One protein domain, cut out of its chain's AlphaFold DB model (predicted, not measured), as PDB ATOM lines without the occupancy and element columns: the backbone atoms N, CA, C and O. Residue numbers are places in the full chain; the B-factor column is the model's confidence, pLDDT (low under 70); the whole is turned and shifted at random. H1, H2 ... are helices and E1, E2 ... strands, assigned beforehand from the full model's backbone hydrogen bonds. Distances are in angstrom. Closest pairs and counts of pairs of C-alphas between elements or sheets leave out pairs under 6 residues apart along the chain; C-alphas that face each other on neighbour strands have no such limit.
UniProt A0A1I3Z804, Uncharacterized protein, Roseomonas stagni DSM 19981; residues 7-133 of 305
ATOM      1  N   ALA A   7     -62.096  81.613  31.156       93.75
ATOM      2  CA  ALA A   7     -60.821  82.121  31.654       93.75
ATOM      3  C   ALA A   7     -59.665  81.125  31.467       93.75
ATOM      4  O   ALA A   7     -58.533  81.544  31.203       93.75
ATOM      5  N   ALA A   8     -59.926  79.822  31.600       92.31
ATOM      6  CA  ALA A   8     -58.934  78.786  31.335       92.31
ATOM      7  C   ALA A   8     -58.618  78.685  29.833       92.31
ATOM      8  O   ALA A   8     -57.451  78.575  29.463       92.31
ATOM      9  N   TYR A   9     -59.631  78.819  28.971       92.12
ATOM     10  CA  TYR A   9     -59.459  78.816  27.518       92.12
ATOM     11  C   TYR A   9     -58.684  80.040  27.023       92.12
ATOM     12  O   TYR A   9     -57.772  79.903  26.213       92.12
ATOM     13  N   ALA A  10     -58.969  81.232  27.564       93.50
ATOM     14  CA  ALA A  10     -58.139  82.414  27.323       93.50
ATOM     15  C   ALA A  10     -56.675  82.162  27.723       93.50
ATOM     16  O   ALA A  10     -55.755  82.569  27.020       93.50
ATOM     17  N   GLY A  11     -56.459  81.429  28.820       93.81
ATOM     18  CA  GLY A  11     -55.133  81.022  29.274       93.81
ATOM     19  C   GLY A  11     -54.366  80.132  28.293       93.81
ATOM     20  O   GLY A  11     -53.140  80.214  28.269       93.81
ATOM     21  N   LEU A  12     -55.046  79.347  27.446       93.31
ATOM     22  CA  LEU A  12     -54.374  78.519  26.436       93.31
ATOM     23  C   LEU A  12     -53.592  79.371  25.434       93.31
ATOM     24  O   LEU A  12     -52.474  79.011  25.086       93.31
ATOM     25  N   TYR A  13     -54.120  80.531  25.032       95.69
ATOM     26  CA  TYR A  13     -53.423  81.444  24.117       95.69
ATOM     27  C   TYR A  13     -52.144  82.047  24.722       95.69
ATOM     28  O   TYR A  13     -51.223  82.387  23.983       95.69
ATOM     29  N   HIS A  14     -52.050  82.132  26.052       96.56
ATOM     30  CA  HIS A  14     -50.858  82.615  26.765       96.56
ATOM     31  C   HIS A  14     -49.830  81.517  27.065       96.56
ATOM     32  O   HIS A  14     -48.764  81.797  27.616       96.56
ATOM     33  N   ALA A  15     -50.154  80.261  26.756       96.12
ATOM     34  CA  ALA A  15     -49.319  79.120  27.087       96.12
ATOM     35  C   ALA A  15     -49.458  77.990  26.057       96.12
ATOM     36  O   ALA A  15     -49.576  76.830  26.443       96.12
ATOM     37  N   ILE A  16     -49.431  78.309  24.756       96.56
ATOM     38  CA  ILE A  16     -49.598  77.314  23.682       96.56
ATOM     39  C   ILE A  16     -48.346  76.429  23.627       96.56
ATOM     40  O   ILE A  16     -47.279  76.929  23.244       96.56
ATOM     41  N   PRO A  17     -48.422  75.136  23.995       96.31
ATOM     42  CA  PRO A  17     -47.276  74.248  23.919       96.31
ATOM     43  C   PRO A  17     -47.111  73.731  22.487       96.31
ATOM     44  O   PRO A  17     -48.047  73.214  21.887       96.31
ATOM     45  N   ILE A  18     -45.896  73.823  21.954       96.75
ATOM     46  CA  ILE A  18     -45.527  73.250  20.658       96.75
ATOM     47  C   ILE A  18     -44.386  72.275  20.900       96.75
ATOM     48  O   ILE A  18     -43.223  72.671  21.034       96.75
ATOM     49  N   ILE A  19     -44.752  70.998  20.985       96.06
ATOM     50  CA  ILE A  19     -43.836  69.886  21.220       96.06
ATOM     51  C   ILE A  19     -43.923  68.963  20.011       96.06
ATOM     52  O   ILE A  19     -44.920  68.274  19.818       96.06
ATOM     53  N   ASP A  20     -42.873  68.956  19.199       96.25
ATOM     54  CA  ASP A  20     -42.766  68.097  18.022       96.25
ATOM     55  C   ASP A  20     -41.332  67.579  17.920       96.25
ATOM     56  O   ASP A  20     -40.410  68.298  17.535       96.25
ATOM     57  N   GLN A  21     -41.136  66.314  18.291       95.12
ATOM     58  CA  GLN A  21     -39.811  65.698  18.316       95.12
ATOM     59  C   GLN A  21     -39.200  65.548  16.919       95.12
ATOM     60  O   GLN A  21     -37.982  65.652  16.790       95.12
ATOM     61  N   ARG A  22     -40.016  65.334  15.877       95.44
ATOM     62  CA  ARG A  22     -39.523  65.153  14.501       95.44
ATOM     63  C   ARG A  22     -39.003  66.466  13.926       95.44
ATOM     64  O   ARG A  22     -38.005  66.477  13.214       95.44
ATOM     65  N   LEU A  23     -39.635  67.574  14.306       95.44
ATOM     66  CA  LEU A  23     -39.177  68.923  13.979       95.44
ATOM     67  C   LEU A  23     -38.151  69.488  14.974       95.44
ATOM     68  O   LEU A  23     -37.658  70.592  14.763       95.44
ATOM     69  N   GLY A  24     -37.829  68.775  16.060       95.31
ATOM     70  CA  GLY A  24     -36.949  69.287  17.116       95.31
ATOM     71  C   GLY A  24     -37.522  70.506  17.851       95.31
ATOM     72  O   GLY A  24     -36.770  71.362  18.318       95.31
ATOM     73  N   LEU A  25     -38.850  70.613  17.938       96.38
ATOM     74  CA  LEU A  25     -39.557  71.720  18.574       96.38
ATOM     75  C   LEU A  25     -39.930  71.387  20.018       96.38
ATOM     76  O   LEU A  25     -40.537  70.357  20.306       96.38
ATOM     77  N   SER A  26     -39.616  72.314  20.919       97.19
ATOM     78  CA  SER A  26     -40.130  72.350  22.287       97.19
ATOM     79  C   SER A  26     -40.183  73.804  22.741       97.19
ATOM     80  O   SER A  26     -39.225  74.325  23.314       97.19
ATOM     81  N   VAL A  27     -41.284  74.487  22.433       97.88
ATOM     82  CA  VAL A  27     -41.494  75.897  22.792       97.88
ATOM     83  C   VAL A  27     -42.893  76.136  23.344       97.88
ATOM     84  O   VAL A  27     -43.824  75.393  23.052       97.88
ATOM     85  N   THR A  28     -43.038  77.210  24.116       98.31
ATOM     86  CA  THR A  28     -44.335  77.713  24.578       98.31
ATOM     87  C   THR A  28     -44.504  79.148  24.102       98.31
ATOM     88  O   THR A  28     -43.632  79.988  24.375       98.31
ATOM     89  N   LEU A  29     -45.595  79.405  23.380       98.12
ATOM     90  CA  LEU A  29     -45.954  80.737  22.894       98.12
ATOM     91  C   LEU A  29     -46.831  81.474  23.902       98.12
ATOM     92  O   LEU A  29     -47.701  80.863  24.523       98.12
ATOM     93  N   ASP A  30     -46.642  82.788  23.976       97.56
ATOM     94  CA  ASP A  30     -47.534  83.720  24.658       97.56
ATOM     95  C   ASP A  30     -48.126  84.718  23.650       97.56
ATOM     96  O   ASP A  30     -47.500  85.704  23.244       97.56
ATOM     97  N   ILE A  31     -49.353  84.447  23.204       96.75
ATOM     98  CA  ILE A  31     -50.066  85.332  22.290       96.75
ATOM     99  C   ILE A  31     -50.676  86.468  23.103       96.75
ATOM    100  O   ILE A  31     -51.639  86.279  23.829       96.75
ATOM    101  N   GLN A  32     -50.132  87.673  22.938       95.38
ATOM    102  CA  GLN A  32     -50.636  88.895  23.586       95.38
ATOM    103  C   GLN A  32     -51.250  89.892  22.599       95.38
ATOM    104  O   GLN A  32     -51.783  90.934  22.983       95.38
ATOM    105  N   ARG A  33     -51.084  89.655  21.295       93.62
ATOM    106  CA  ARG A  33     -51.391  90.628  20.244       93.62
ATOM    107  C   ARG A  33     -52.904  90.705  20.017       93.62
ATOM    108  O   ARG A  33     -53.558  89.687  19.803       93.62
ATOM    109  N   TYR A  34     -53.446  91.922  20.004       92.19
ATOM    110  CA  TYR A  34     -54.807  92.187  19.528       92.19
ATOM    111  C   TYR A  34     -54.764  92.630  18.068       92.19
ATOM    112  O   TYR A  34     -54.048  93.579  17.732       92.19
ATOM    113  N   VAL A  35     -55.513  91.949  17.202       89.19
ATOM    114  CA  VAL A  35     -55.525  92.220  15.757       89.19
ATOM    115  C   VAL A  35     -56.937  92.087  15.239       89.19
ATOM    116  O   VAL A  35     -57.450  90.985  15.120       89.19
ATOM    117  N   ASN A  36     -57.554  93.211  14.891       81.56
ATOM    118  CA  ASN A  36     -58.863  93.190  14.257       81.56
ATOM    119  C   ASN A  36     -58.708  93.057  12.736       81.56
ATOM    120  O   ASN A  36     -58.284  94.003  12.070       81.56
ATOM    121  N   GLY A  37     -59.094  91.900  12.199       72.75
ATOM    122  CA  GLY A  37     -59.160  91.656  10.760       72.75
ATOM    123  C   GLY A  37     -57.840  91.238  10.107       72.75
ATOM    124  O   GLY A  37     -56.797  91.113  10.744       72.75
ATOM    125  N   TRP A  38     -57.910  90.992   8.797       81.31
ATOM    126  CA  TRP A  38     -56.789  90.485   8.007       81.31
ATOM    127  C   TRP A  38     -55.901  91.637   7.528       81.31
ATOM    128  O   TRP A  38     -56.319  92.442   6.695       81.31
ATOM    129  N   THR A  39     -54.680  91.735   8.060       87.94
ATOM    130  CA  THR A  39     -53.728  92.780   7.654       87.94
ATOM    131  C   THR A  39     -52.956  92.370   6.390       87.94
ATOM    132  O   THR A  39     -52.680  91.179   6.203       87.94
ATOM    133  N   PRO A  40     -52.543  93.327   5.532       91.88
ATOM    134  CA  PRO A  40     -51.725  93.028   4.352       91.88
ATOM    135  C   PRO A  40     -50.400  92.327   4.685       91.88
ATOM    136  O   PRO A  40     -49.957  91.453   3.948       91.88
ATOM    137  N   GLU A  41     -49.781  92.673   5.815       93.19
ATOM    138  CA  GLU A  41     -48.522  92.079   6.283       93.19
ATOM    139  C   GLU A  41     -48.695  90.599   6.636       93.19
ATOM    140  O   GLU A  41     -47.925  89.750   6.192       93.19
ATOM    141  N   ASN A  42     -49.752  90.275   7.384       93.25
ATOM    142  CA  ASN A  42     -50.097  88.898   7.707       93.25
ATOM    143  C   ASN A  42     -50.484  88.094   6.459       93.25
ATOM    144  O   ASN A  42     -50.143  86.917   6.348       93.25
ATOM    145  N   GLN A  43     -51.186  88.721   5.513       93.56
ATOM    146  CA  GLN A  43     -51.512  88.108   4.230       93.56
ATOM    147  C   GLN A  43     -50.252  87.786   3.420       93.56
ATOM    148  O   GLN A  43     -50.151  86.696   2.858       93.56
ATOM    149  N   ALA A  44     -49.288  88.705   3.366       96.06
ATOM    150  CA  ALA A  44     -48.023  88.476   2.680       96.06
ATOM    151  C   ALA A  44     -47.263  87.295   3.300       96.06
ATOM    152  O   ALA A  44     -46.849  86.391   2.576       96.06
ATOM    153  N   GLU A  45     -47.156  87.251   4.630       97.06
ATOM    154  CA  GLU A  45     -46.470  86.165   5.339       97.06
ATOM    155  C   GLU A  45     -47.134  84.797   5.095       97.06
ATOM    156  O   GLU A  45     -46.448  83.805   4.841       97.06
ATOM    157  N   TYR A  46     -48.468  84.749   5.068       97.19
ATOM    158  CA  TYR A  46     -49.218  83.550   4.692       97.19
ATOM    159  C   TYR A  46     -48.855  83.045   3.286       97.19
ATOM    160  O   TYR A  46     -48.609  81.854   3.083       97.19
ATOM    161  N   TYR A  47     -48.759  83.939   2.299       97.12
ATOM    162  CA  TYR A  47     -48.355  83.549   0.946       97.12
ATOM    163  C   TYR A  47     -46.886  83.115   0.861       97.12
ATOM    164  O   TYR A  47     -46.556  82.258   0.032       97.12
ATOM    165  N   VAL A  48     -46.005  83.638   1.721       97.94
ATOM    166  CA  VAL A  48     -44.626  83.138   1.848       97.94
ATOM    167  C   VAL A  48     -44.629  81.702   2.378       97.94
ATOM    168  O   VAL A  48     -43.925  80.860   1.809       97.94
ATOM    169  N   LEU A  49     -45.456  81.395   3.388       98.25
ATOM    170  CA  LEU A  49     -45.643  80.024   3.873       98.25
ATOM    171  C   LEU A  49     -46.096  79.100   2.745       98.25
ATOM    172  O   LEU A  49     -45.427  78.105   2.469       98.25
ATOM    173  N   LEU A  50     -47.176  79.452   2.044       97.88
ATOM    174  CA  LEU A  50     -47.696  78.629   0.949       97.88
ATOM    175  C   LEU A  50     -46.674  78.437  -0.179       97.88
ATOM    176  O   LEU A  50     -46.602  77.359  -0.763       97.88
ATOM    177  N   SER A  51     -45.855  79.448  -0.478       98.00
ATOM    178  CA  SER A  51     -44.792  79.349  -1.489       98.00
ATOM    179  C   SER A  51     -43.706  78.355  -1.085       98.00
ATOM    180  O   SER A  51     -43.289  77.521  -1.890       98.00
ATOM    181  N   LYS A  52     -43.257  78.408   0.173       98.06
ATOM    182  CA  LYS A  52     -42.248  77.477   0.694       98.06
ATOM    183  C   LYS A  52     -42.798  76.059   0.816       98.06
ATOM    184  O   LYS A  52     -42.104  75.111   0.449       98.06
ATOM    185  N   LEU A  53     -44.049  75.922   1.250       96.88
ATOM    186  CA  LEU A  53     -44.733  74.637   1.329       96.88
ATOM    187  C   LEU A  53     -44.927  74.021  -0.061       96.88
ATOM    188  O   LEU A  53     -44.631  72.844  -0.244       96.88
ATOM    189  N   ALA A  54     -45.312  74.814  -1.067       96.81
ATOM    190  CA  ALA A  54     -45.375  74.356  -2.454       96.81
ATOM    191  C   ALA A  54     -44.023  73.795  -2.923       96.81
ATOM    192  O   ALA A  54     -43.981  72.709  -3.494       96.81
ATOM    193  N   GLY A  55     -42.917  74.478  -2.607       96.19
ATOM    194  CA  GLY A  55     -41.568  73.982  -2.890       96.19
ATOM    195  C   GLY A  55     -41.261  72.642  -2.207       96.19
ATOM    196  O   GLY A  55     -40.760  71.726  -2.855       96.19
ATOM    197  N   LYS A  56     -41.613  72.493  -0.921       95.19
ATOM    198  CA  LYS A  56     -41.436  71.239  -0.160       95.19
ATOM    199  C   LYS A  56     -42.262  70.080  -0.719       95.19
ATOM    200  O   LYS A  56     -41.792  68.946  -0.685       95.19
ATOM    201  N   LEU A  57     -43.456  70.372  -1.230       93.94
ATOM    202  CA  LEU A  57     -44.397  69.407  -1.806       93.94
ATOM    203  C   LEU A  57     -44.233  69.220  -3.324       93.94
ATOM    204  O   LEU A  57     -45.038  68.524  -3.938       93.94
ATOM    205  N   LYS A  58     -43.226  69.856  -3.946       94.69
ATOM    206  CA  LYS A  58     -42.990  69.847  -5.404       94.69
ATOM    207  C   LYS A  58     -44.212  70.290  -6.225       94.69
ATOM    208  O   LYS A  58     -44.442  69.827  -7.343       94.69
ATOM    209  N   LEU A  59     -44.991  71.217  -5.679       95.12
ATOM    210  CA  LEU A  59     -46.136  71.830  -6.342       95.12
ATOM    211  C   LEU A  59     -45.708  73.082  -7.112       95.12
ATOM    212  O   LEU A  59     -44.776  73.788  -6.734       95.12
ATOM    213  N   LYS A  60     -46.423  73.387  -8.199       93.62
ATOM    214  CA  LYS A  60     -46.058  74.479  -9.119       93.62
ATOM    215  C   LYS A  60     -46.229  75.882  -8.528       93.62
ATOM    216  O   LYS A  60     -45.626  76.822  -9.037       93.62
ATOM    217  N   SER A  61     -47.095  76.058  -7.531       94.50
ATOM    218  CA  SER A  61     -47.432  77.379  -6.993       94.50
ATOM    219  C   SER A  61     -48.117  77.293  -5.623       94.50
ATOM    220  O   SER A  61     -48.656  76.239  -5.274       94.50
ATOM    221  N   PRO A  62     -48.198  78.413  -4.876       93.38
ATOM    222  CA  PRO A  62     -49.038  78.527  -3.681       93.38
ATOM    223  C   PRO A  62     -50.492  78.106  -3.917       93.38
ATOM    224  O   PRO A  62     -51.099  77.453  -3.077       93.38
ATOM    225  N   ALA A  63     -51.055  78.444  -5.083       93.81
ATOM    226  CA  ALA A  63     -52.431  78.095  -5.428       93.81
ATOM    227  C   ALA A  63     -52.645  76.576  -5.512       93.81
ATOM    228  O   ALA A  63     -53.724  76.098  -5.178       93.81
ATOM    229  N   ALA A  64     -51.619  75.812  -5.901       94.00
ATOM    230  CA  ALA A  64     -51.696  74.359  -5.943       94.00
ATOM    231  C   ALA A  64     -51.759  73.728  -4.541       94.00
ATOM    232  O   ALA A  64     -52.399  72.695  -4.397       94.00
ATOM    233  N   VAL A  65     -51.170  74.354  -3.511       92.00
ATOM    234  CA  VAL A  65     -51.332  73.907  -2.112       92.00
ATOM    235  C   VAL A  65     -52.798  74.025  -1.696       92.00
ATOM    236  O   VAL A  65     -53.375  73.067  -1.194       92.00
ATOM    237  N   ARG A  66     -53.411  75.177  -1.989       89.81
ATOM    238  CA  ARG A  66     -54.815  75.481  -1.673       89.81
ATOM    239  C   ARG A  66     -55.811  74.601  -2.430       89.81
ATOM    240  O   ARG A  66     -56.917  74.379  -1.959       89.81
ATOM    241  N   ALA A  67     -55.428  74.143  -3.622       89.62
ATOM    242  CA  ALA A  67     -56.249  73.295  -4.481       89.62
ATOM    243  C   ALA A  67     -56.170  71.802  -4.131       89.62
ATOM    244  O   ALA A  67     -56.887  71.007  -4.737       89.62
ATOM    245  N   GLN A  68     -55.303  71.400  -3.195       87.44
ATOM    246  CA  GLN A  68     -55.287  70.018  -2.725       87.44
ATOM    247  C   GLN A  68     -56.625  69.666  -2.070       87.44
ATOM    248  O   GLN A  68     -57.225  70.503  -1.388       87.44
ATOM    249  N   SER A  69     -57.063  68.419  -2.246       83.19
ATOM    250  CA  SER A  69     -58.131  67.846  -1.427       83.19
ATOM    251  C   SER A  69     -57.764  68.030   0.044       83.19
ATOM    252  O   SER A  69     -56.625  67.773   0.423       83.19
ATOM    253  N   GLN A  70     -58.701  68.546   0.834       83.88
ATOM    254  CA  GLN A  70     -58.513  68.800   2.258       83.88
ATOM    255  C   GLN A  70     -59.132  67.630   3.042       83.88
ATOM    256  O   GLN A  70     -60.257  67.248   2.713       83.88
ATOM    257  N   PRO A  71     -58.445  67.065   4.048       88.81
ATOM    258  CA  PRO A  71     -57.073  67.381   4.452       88.81
ATOM    259  C   PRO A  71     -56.022  67.009   3.400       88.81
ATOM    260  O   PRO A  71     -56.174  66.024   2.676       88.81
ATOM    261  N   PHE A  72     -54.928  67.773   3.362       90.88
ATOM    262  CA  PHE A  72     -53.725  67.411   2.612       90.88
ATOM    263  C   PHE A  72     -52.663  66.794   3.533       90.88
ATOM    264  O   PHE A  72     -52.670  67.009   4.743       90.88
ATOM    265  N   PHE A  73     -51.725  66.039   2.951       93.06
ATOM    266  CA  PHE A  73     -50.727  65.252   3.688       93.06
ATOM    267  C   PHE A  73     -49.307  65.519   3.173       93.06
ATOM    268  O   PHE A  73     -49.084  65.615   1.964       93.06
ATOM    269  N   ILE A  74     -48.324  65.570   4.077       94.12
ATOM    270  CA  ILE A  74     -46.903  65.771   3.745       94.12
ATOM    271  C   ILE A  74     -46.185  64.414   3.762       94.12
ATOM    272  O   ILE A  74     -45.705  63.965   4.797       94.12
ATOM    273  N   LYS A  75     -46.123  63.736   2.608       91.12
ATOM    274  CA  LYS A  75     -45.647  62.337   2.525       91.12
ATOM    275  C   LYS A  75     -44.147  62.170   2.280       91.12
ATOM    276  O   LYS A  75     -43.566  61.193   2.726       91.12
ATOM    277  N   GLU A  76     -43.515  63.104   1.571       90.56
ATOM    278  CA  GLU A  76     -42.101  62.987   1.164       90.56
ATOM    279  C   GLU A  76     -41.095  63.435   2.245       90.56
ATOM    280  O   GLU A  76     -39.895  63.484   1.987       90.56
ATOM    281  N   HIS A  77     -41.572  63.793   3.441       92.62
ATOM    282  CA  HIS A  77     -40.759  64.287   4.563       92.62
ATOM    283  C   HIS A  77     -41.121  63.558   5.866       92.62
ATOM    284  O   HIS A  77     -41.259  64.184   6.913       92.62
ATOM    285  N   ASP A  78     -41.310  62.240   5.795       90.69
ATOM    286  CA  ASP A  78     -41.791  61.388   6.895       90.69
ATOM    287  C   ASP A  78     -40.905  61.409   8.159       90.69
ATOM    288  O   ASP A  78     -41.398  61.234   9.280       90.69
ATOM    289  N   SER A  79     -39.610  61.687   8.003       93.25
ATOM    290  CA  SER A  79     -38.666  61.904   9.107       93.25
ATOM    291  C   SER A  79     -38.919  63.193   9.898       93.25
ATOM    292  O   SER A  79     -38.531  63.268  11.061       93.25
ATOM    293  N   LEU A  80     -39.588  64.182   9.295       94.50
ATOM    294  CA  LEU A  80     -39.860  65.500   9.881       94.50
ATOM    295  C   LEU A  80     -41.337  65.702  10.231       94.50
ATOM    296  O   LEU A  80     -41.634  66.375  11.208       94.50
ATOM    297  N   ILE A  81     -42.258  65.130   9.454       94.75
ATOM    298  CA  ILE A  81     -43.712  65.249   9.627       94.75
ATOM    299  C   ILE A  81     -44.326  63.854   9.529       94.75
ATOM    300  O   ILE A  81     -43.888  63.039   8.722       94.75
ATOM    301  N   ASN A  82     -45.339  63.543  10.337       92.50
ATOM    302  CA  ASN A  82     -46.032  62.266  10.195       92.50
ATOM    303  C   ASN A  82     -46.827  62.244   8.872       92.50
ATOM    304  O   ASN A  82     -47.677  63.103   8.670       92.50
ATOM    305  N   PRO A  83     -46.614  61.269   7.966       92.69
ATOM    306  CA  PRO A  83     -47.312  61.242   6.679       92.69
ATOM    307  C   PRO A  83     -48.826  60.996   6.790       92.69
ATOM    308  O   PRO A  83     -49.540  61.213   5.812       92.69
ATOM    309  N   ALA A  84     -49.311  60.532   7.948       92.25
ATOM    310  CA  ALA A  84     -50.735  60.394   8.254       92.25
ATOM    311  C   ALA A  84     -51.334  61.645   8.924       92.25
ATOM    312  O   ALA A  84     -52.522  61.661   9.229       92.25
ATOM    313  N   GLU A  85     -50.523  62.670   9.186       91.56
ATOM    314  CA  GLU A  85     -50.984  63.922   9.771       91.56
ATOM    315  C   GLU A  85     -51.746  64.760   8.747       91.56
ATOM    316  O   GLU A  85     -51.277  64.991   7.629       91.56
ATOM    317  N   GLU A  86     -52.926  65.206   9.158       91.19
ATOM    318  CA  GLU A  86     -53.841  65.997   8.355       91.19
ATOM    319  C   GLU A  86     -53.524  67.485   8.470       91.19
ATOM    320  O   GLU A  86     -53.422  68.026   9.568       91.19
ATOM    321  N   TRP A  87     -53.436  68.162   7.330       90.88
ATOM    322  CA  TRP A  87     -53.230  69.603   7.265       90.88
ATOM    323  C   TRP A  87     -54.335  70.272   6.464       90.88
ATOM    324  O   TRP A  87     -54.877  69.700   5.514       90.88
ATOM    325  N   TYR A  88     -54.634  71.517   6.826       88.12
ATOM    326  CA  TYR A  88     -55.761  72.241   6.265       88.12
ATOM    327  C   TYR A  88     -55.405  73.690   5.911       88.12
ATOM    328  O   TYR A  88     -55.103  74.498   6.790       88.12
ATOM    329  N   ASP A  89     -55.503  74.054   4.629       89.69
ATOM    330  CA  ASP A  89     -55.291  75.434   4.150       89.69
ATOM    331  C   ASP A  89     -56.155  76.469   4.898       89.69
ATOM    332  O   ASP A  89     -55.620  77.492   5.334       89.69
ATOM    333  N   PRO A  90     -57.459  76.216   5.152       86.56
ATOM    334  CA  PRO A  90     -58.297  77.153   5.897       86.56
ATOM    335  C   PRO A  90     -57.794  77.445   7.316       86.56
ATOM    336  O   PRO A  90     -57.902  78.586   7.766       86.56
ATOM    337  N   SER A  91     -57.217  76.458   8.008       87.62
ATOM    338  CA  SER A  91     -56.644  76.648   9.348       87.62
ATOM    339  C   SER A  91     -55.409  77.526   9.327       87.62
ATOM    340  O   SER A  91     -55.298  78.461  10.119       87.62
ATOM    341  N   LEU A  92     -54.518  77.296   8.361       92.25
ATOM    342  CA  LEU A  92     -53.351  78.150   8.160       92.25
ATOM    343  C   LEU A  92     -53.793  79.577   7.835       92.25
ATOM    344  O   LEU A  92     -53.342  80.529   8.471       92.25
ATOM    345  N   SER A  93     -54.744  79.734   6.912       90.81
ATOM    346  CA  SER A  93     -55.299  81.043   6.573       90.81
ATOM    347  C   SER A  93     -55.882  81.753   7.797       90.81
ATOM    348  O   SER A  93     -55.664  82.955   7.948       90.81
ATOM    349  N   ARG A  94     -56.609  81.045   8.673       89.62
ATOM    350  CA  ARG A  94     -57.158  81.615   9.913       89.62
ATOM    351  C   ARG A  94     -56.066  82.031  10.888       89.62
ATOM    352  O   ARG A  94     -56.169  83.123  11.445       89.62
ATOM    353  N   ALA A  95     -55.015  81.231  11.051       92.75
ATOM    354  CA  ALA A  95     -53.890  81.574  11.917       92.75
ATOM    355  C   ALA A  95     -53.267  82.902  11.504       92.75
ATOM    356  O   ALA A  95     -53.231  83.844  12.298       92.75
ATOM    357  N   TYR A  96     -52.906  83.044  10.229       94.38
ATOM    358  CA  TYR A  96     -52.361  84.305   9.732       94.38
ATOM    359  C   TYR A  96     -53.390  85.440   9.733       94.38
ATOM    360  O   TYR A  96     -53.014  86.586   9.954       94.38
ATOM    361  N   ALA A  97     -54.685  85.158   9.581       91.56
ATOM    362  CA  ALA A  97     -55.736  86.161   9.749       91.56
ATOM    363  C   ALA A  97     -55.988  86.566  11.217       91.56
ATOM    364  O   ALA A  97     -56.857  87.405  11.451       91.56
ATOM    365  N   CYS A  98     -55.246  86.008  12.189       93.12
ATOM    366  CA  CYS A  98     -55.444  86.213  13.631       93.12
ATOM    367  C   CYS A  98     -56.841  85.768  14.108       93.12
ATOM    368  O   CYS A  98     -57.462  86.402  14.960       93.12
ATOM    369  N   ARG A  99     -57.335  84.679  13.505       91.31
ATOM    370  CA  ARG A  99     -58.653  84.070  13.738       91.31
ATOM    371  C   ARG A  99     -58.584  82.612  14.211       91.31
ATOM    372  O   ARG A  99     -59.598  81.925  14.213       91.31
ATOM    373  N   ALA A 100     -57.395  82.119  14.534       90.19
ATOM    374  CA  ALA A 100     -57.162  80.709  14.821       90.19
ATOM    375  C   ALA A 100     -57.375  80.336  16.287       90.19
ATOM    376  O   ALA A 100     -57.226  81.177  17.175       90.19
ATOM    377  N   SER A 101     -57.668  79.060  16.521       91.44
ATOM    378  CA  SER A 101     -57.545  78.420  17.832       91.44
ATOM    379  C   SER A 101     -56.074  78.232  18.251       91.44
ATOM    380  O   SER A 101     -55.169  78.387  17.420       91.44
ATOM    381  N   PRO A 102     -55.792  77.897  19.526       92.94
ATOM    382  CA  PRO A 102     -54.437  77.575  19.975       92.94
ATOM    383  C   PRO A 102     -53.761  76.472  19.146       92.94
ATOM    384  O   PRO A 102     -52.579  76.584  18.817       92.94
ATOM    385  N   GLU A 103     -54.511  75.439  18.768       91.12
ATOM    386  CA  GLU A 103     -54.038  74.298  17.981       91.12
ATOM    387  C   GLU A 103     -53.667  74.721  16.556       91.12
ATOM    388  O   GLU A 103     -52.582  74.411  16.069       91.12
ATOM    389  N   GLU A 104     -54.512  75.526  15.913       92.38
ATOM    390  CA  GLU A 104     -54.243  76.053  14.572       92.38
ATOM    391  C   GLU A 104     -53.020  76.984  14.545       92.38
ATOM    392  O   GLU A 104     -52.261  76.995  13.571       92.38
ATOM    393  N   ILE A 105     -52.796  77.755  15.617       95.81
ATOM    394  CA  ILE A 105     -51.576  78.559  15.787       95.81
ATOM    395  C   ILE A 105     -50.351  77.646  15.927       95.81
ATOM    396  O   ILE A 105     -49.321  77.907  15.297       95.81
ATOM    397  N   ALA A 106     -50.450  76.580  16.726       96.12
ATOM    398  CA  ALA A 106     -49.370  75.613  16.894       96.12
ATOM    399  C   ALA A 106     -48.990  74.961  15.556       96.12
ATOM    400  O   ALA A 106     -47.809  74.934  15.197       96.12
ATOM    401  N   ASP A 107     -49.979  74.530  14.776       95.38
ATOM    402  CA  ASP A 107     -49.785  73.926  13.457       95.38
ATOM    403  C   ASP A 107     -49.187  74.906  12.444       95.38
ATOM    404  O   ASP A 107     -48.260  74.556  11.705       95.38
ATOM    405  N   ALA A 108     -49.630  76.166  12.451       97.06
ATOM    406  CA  ALA A 108     -49.043  77.201  11.605       97.06
ATOM    407  C   ALA A 108     -47.561  77.451  11.941       97.06
ATOM    408  O   ALA A 108     -46.740  77.574  11.028       97.06
ATOM    409  N   VAL A 109     -47.180  77.464  13.226       98.38
ATOM    410  CA  VAL A 109     -45.764  77.562  13.634       98.38
ATOM    411  C   VAL A 109     -44.975  76.320  13.233       98.38
ATOM    412  O   VAL A 109     -43.853  76.463  12.738       98.38
ATOM    413  N   ARG A 110     -45.534  75.116  13.404       97.94
ATOM    414  CA  ARG A 110     -44.887  73.858  12.995       97.94
ATOM    415  C   ARG A 110     -44.595  73.853  11.496       97.94
ATOM    416  O   ARG A 110     -43.450  73.612  11.106       97.94
ATOM    417  N   LEU A 111     -45.560  74.233  10.653       97.69
ATOM    418  CA  LEU A 111     -45.325  74.345   9.208       97.69
ATOM    419  C   LEU A 111     -44.370  75.474   8.838       97.69
ATOM    420  O   LEU A 111     -43.526  75.283   7.959       97.69
ATOM    421  N   ALA A 112     -44.450  76.632   9.497       98.50
ATOM    422  CA  ALA A 112     -43.496  77.715   9.283       98.50
ATOM    423  C   ALA A 112     -42.064  77.265   9.619       98.50
ATOM    424  O   ALA A 112     -41.125  77.580   8.882       98.50
ATOM    425  N   HIS A 113     -41.886  76.480  10.685       98.38
ATOM    426  CA  HIS A 113     -40.598  75.905  11.062       98.38
ATOM    427  C   HIS A 113     -40.102  74.885  10.035       98.38
ATOM    428  O   HIS A 113     -38.988  75.024   9.531       98.38
ATOM    429  N   PHE A 114     -40.952  73.935   9.638       97.75
ATOM    430  CA  PHE A 114     -40.670  72.973   8.568       97.75
ATOM    431  C   PHE A 114     -40.265  73.660   7.245       97.75
ATOM    432  O   PHE A 114     -39.368  73.208   6.523       97.75
ATOM    433  N   CYS A 115     -40.881  74.808   6.948       97.88
ATOM    434  CA  CYS A 115     -40.581  75.648   5.788       97.88
ATOM    435  C   CYS A 115     -39.346  76.558   5.967       97.88
ATOM    436  O   CYS A 115     -38.980  77.292   5.042       97.88
ATOM    437  N   GLY A 116     -38.690  76.529   7.130       97.44
ATOM    438  CA  GLY A 116     -37.501  77.329   7.438       97.44
ATOM    439  C   GLY A 116     -37.779  78.827   7.595       97.44
ATOM    440  O   GLY A 116     -36.897  79.639   7.341       97.44
ATOM    441  N   MET A 117     -39.004  79.216   7.953       98.12
ATOM    442  CA  MET A 117     -39.403  80.625   8.108       98.12
ATOM    443  C   MET A 117     -39.079  81.192   9.487       98.12
ATOM    444  O   MET A 117     -38.945  82.402   9.646       98.12
ATOM    445  N   THR A 118     -38.935  80.330  10.492       97.81
ATOM    446  CA  THR A 118     -38.738  80.776  11.875       97.81
ATOM    447  C   THR A 118     -37.308  81.223  12.166       97.81
ATOM    448  O   THR A 118     -37.047  81.697  13.265       97.81
ATOM    449  N   ASN A 119     -36.366  81.028  11.231       93.81
ATOM    450  CA  ASN A 119     -34.934  81.297  11.418       93.81
ATOM    451  C   ASN A 119     -34.381  80.687  12.723       93.81
ATOM    452  O   ASN A 119     -33.652  81.337  13.466       93.81
ATOM    453  N   GLY A 120     -34.803  79.460  13.051       93.44
ATOM    454  CA  GLY A 120     -34.421  78.776  14.292       93.44
ATOM    455  C   GLY A 120     -35.107  79.286  15.568       93.44
ATOM    456  O   GLY A 120     -34.907  78.698  16.623       93.44
ATOM    457  N   ASN A 121     -35.953  80.322  15.497       97.50
ATOM    458  CA  ASN A 121     -36.686  80.867  16.643       97.50
ATOM    459  C   ASN A 121     -38.217  80.807  16.430       97.50
ATOM    460  O   ASN A 121     -38.856  81.821  16.128       97.50
ATOM    461  N   PRO A 122     -38.829  79.615  16.564       97.69
ATOM    462  CA  PRO A 122     -40.273  79.424  16.388       97.69
ATOM    463  C   PRO A 122     -41.109  80.247  17.375       97.69
ATOM    464  O   PRO A 122     -42.186  80.711  17.009       97.69
ATOM    465  N   LYS A 123     -40.595  80.501  18.586       98.19
ATOM    466  CA  LYS A 123     -41.272  81.333  19.586       98.19
ATOM    467  C   LYS A 123     -41.429  82.777  19.112       98.19
ATOM    468  O   LYS A 123     -42.549  83.263  18.988       98.19
ATOM    469  N   ALA A 124     -40.316  83.428  18.769       98.06
ATOM    470  CA  ALA A 124     -40.343  84.805  18.278       98.06
ATOM    471  C   ALA A 124     -41.151  84.937  16.979       98.06
ATOM    472  O   ALA A 124     -41.799  85.956  16.755       98.06
ATOM    473  N   TYR A 125     -41.135  83.905  16.129       98.38
ATOM    474  CA  TYR A 125     -41.969  83.859  14.932       98.38
ATOM    475  C   TYR A 125     -43.466  83.862  15.281       98.38
ATOM    476  O   TYR A 125     -44.208  84.706  14.778       98.38
ATOM    477  N   GLY A 126     -43.900  82.947  16.154       97.44
ATOM    478  CA  GLY A 126     -45.305  82.806  16.531       97.44
ATOM    479  C   GLY A 126     -45.864  84.061  17.205       97.44
ATOM    480  O   GLY A 126     -46.894  84.583  16.784       97.44
ATOM    481  N   GLU A 127     -45.139  84.605  18.183       97.19
ATOM    482  CA  GLU A 127     -45.556  85.797  18.939       97.19
ATOM    483  C   GLU A 127     -45.529  87.083  18.098       97.19
ATOM    484  O   GLU A 127     -46.239  88.046  18.392       97.19
ATOM    485  N   LYS A 128     -44.734  87.106  17.019       95.69
ATOM    486  CA  LYS A 128     -44.742  88.203  16.048       95.69
ATOM    487  C   LYS A 128     -45.987  88.160  15.175       95.69
ATOM    488  O   LYS A 128     -46.602  89.204  14.969       95.69
ATOM    489  N   TRP A 129     -46.303  87.005  14.594       95.69
ATOM    490  CA  TRP A 129     -47.257  86.921  13.487       95.69
ATOM    491  C   TRP A 129     -48.691  86.637  13.915       95.69
ATOM    492  O   TRP A 129     -49.606  87.103  13.235       95.69
ATOM    493  N   PHE A 130     -48.897  85.941  15.027       95.44
ATOM    494  CA  PHE A 130     -50.228  85.533  15.461       95.44
ATOM    495  C   PHE A 130     -50.808  86.471  16.522       95.44
ATOM    496  O   PHE A 130     -50.112  87.251  17.175       95.44
ATOM    497  N   GLY A 131     -52.127  86.436  16.636       94.00
ATOM    498  CA  GLY A 131     -52.921  87.307  17.488       94.00
ATOM    499  C   GLY A 131     -54.371  86.856  17.492       94.00
ATOM    500  O   GLY A 131     -54.712  85.844  16.877       94.00
ATOM    501  N   LEU A 132     -55.217  87.637  18.153       92.81
ATOM    502  CA  LEU A 132     -56.643  87.353  18.267       92.81
ATOM    503  C   LEU A 132     -57.465  88.646  18.196       92.81
ATOM    504  O   LEU A 132     -56.996  89.715  18.604       92.81
ATOM    505  N   ASP A 133     -58.706  88.541  17.721       91.12
ATOM    506  CA  ASP A 133     -59.754  89.536  17.964       91.12
ATOM    507  C   ASP A 133     -60.791  89.018  18.977       91.12
ATOM    508  O   ASP A 133     -60.815  87.843  19.358       91.12
TER     509      ASP A 133
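This is residues 7 to 133 of the 305 residues of an uncharacterized protein of Roseomonas stagni DSM 19981 (UniProt A0A1I3Z804). The helix H5 lies in the middle of this compact domain, with the small strand hairpin E1 E2 on one side and the longest helix, H2, crossing on the opposite side. H4 and H6 also pack on H5, H3 packs on H2, and H1 lies at the far edge. The printed part has 127 residues, with six named helices and two named strands in the order H1 E1 E2 H2 H3 H4 H5 H6 along the chain; the strands make one antiparallel sheet in the order E1 - E2, and the class is mostly helix, with helices holding 58 and strands 10 of the 68 residues in named elements. The radius of gyration of the C-alphas is 13.9 A, and the spans are 40 by 32 by 25 A.

H1, residues 7 to 13, is close to but not clearly touching H5, residues 102 to 114, with C-alphas 13 and 102 closest at 5.8 A. E1, residues 16 to 20, and E2, residues 25 to 29, form a hairpin at 174 degrees, with N 18 and O 27 within hydrogen-bond range at 2.8 A. The closest C-alphas of E1 and H5 are 18 and 106, 5.9 A apart. H2, residues 40 to 56, only just touches H5, with 3 pairs of C-alphas within 8 A, the closest 49 and 112 at 6.3 A, at a steep tilt of 55 degrees. H3, residues 62 to 66, touches H2 residues 47 to 54 alone, closest at C-alphas 62 and 50, 4.8 A. H4, residues 89 to 96, touches H5 about perpendicular at 83 degrees, closest at C-alphas 95 and 105, 5.4 A. H6, residues 122 to 129, touches H5 at a steep tilt of 64 degrees, opposite ways, closest at C-alphas 126 and 109, 6.0 A. Every O i to N i+4 pair is within hydrogen-bond range in H2, H3, H4, H5 and H6, and 2 of 3 in H1.

H1 begins at C-alpha 7, (-60.821, 82.121, 31.654), and H6 ends at C-alpha 129, (-47.257, 86.921, 13.487). H2 is 24.5 A long and H5 18.5 A; E1 is 12.8 A and E2 11.9 A.

The C-alphas farthest apart, of Ala 7 and Lys 60, are 44.0 A apart. The printed part has no cut. The link from H3 to H4, residues 67 to 88, is long. The mean pLDDT of the printed part is 93.8, and no printed residue is under 70.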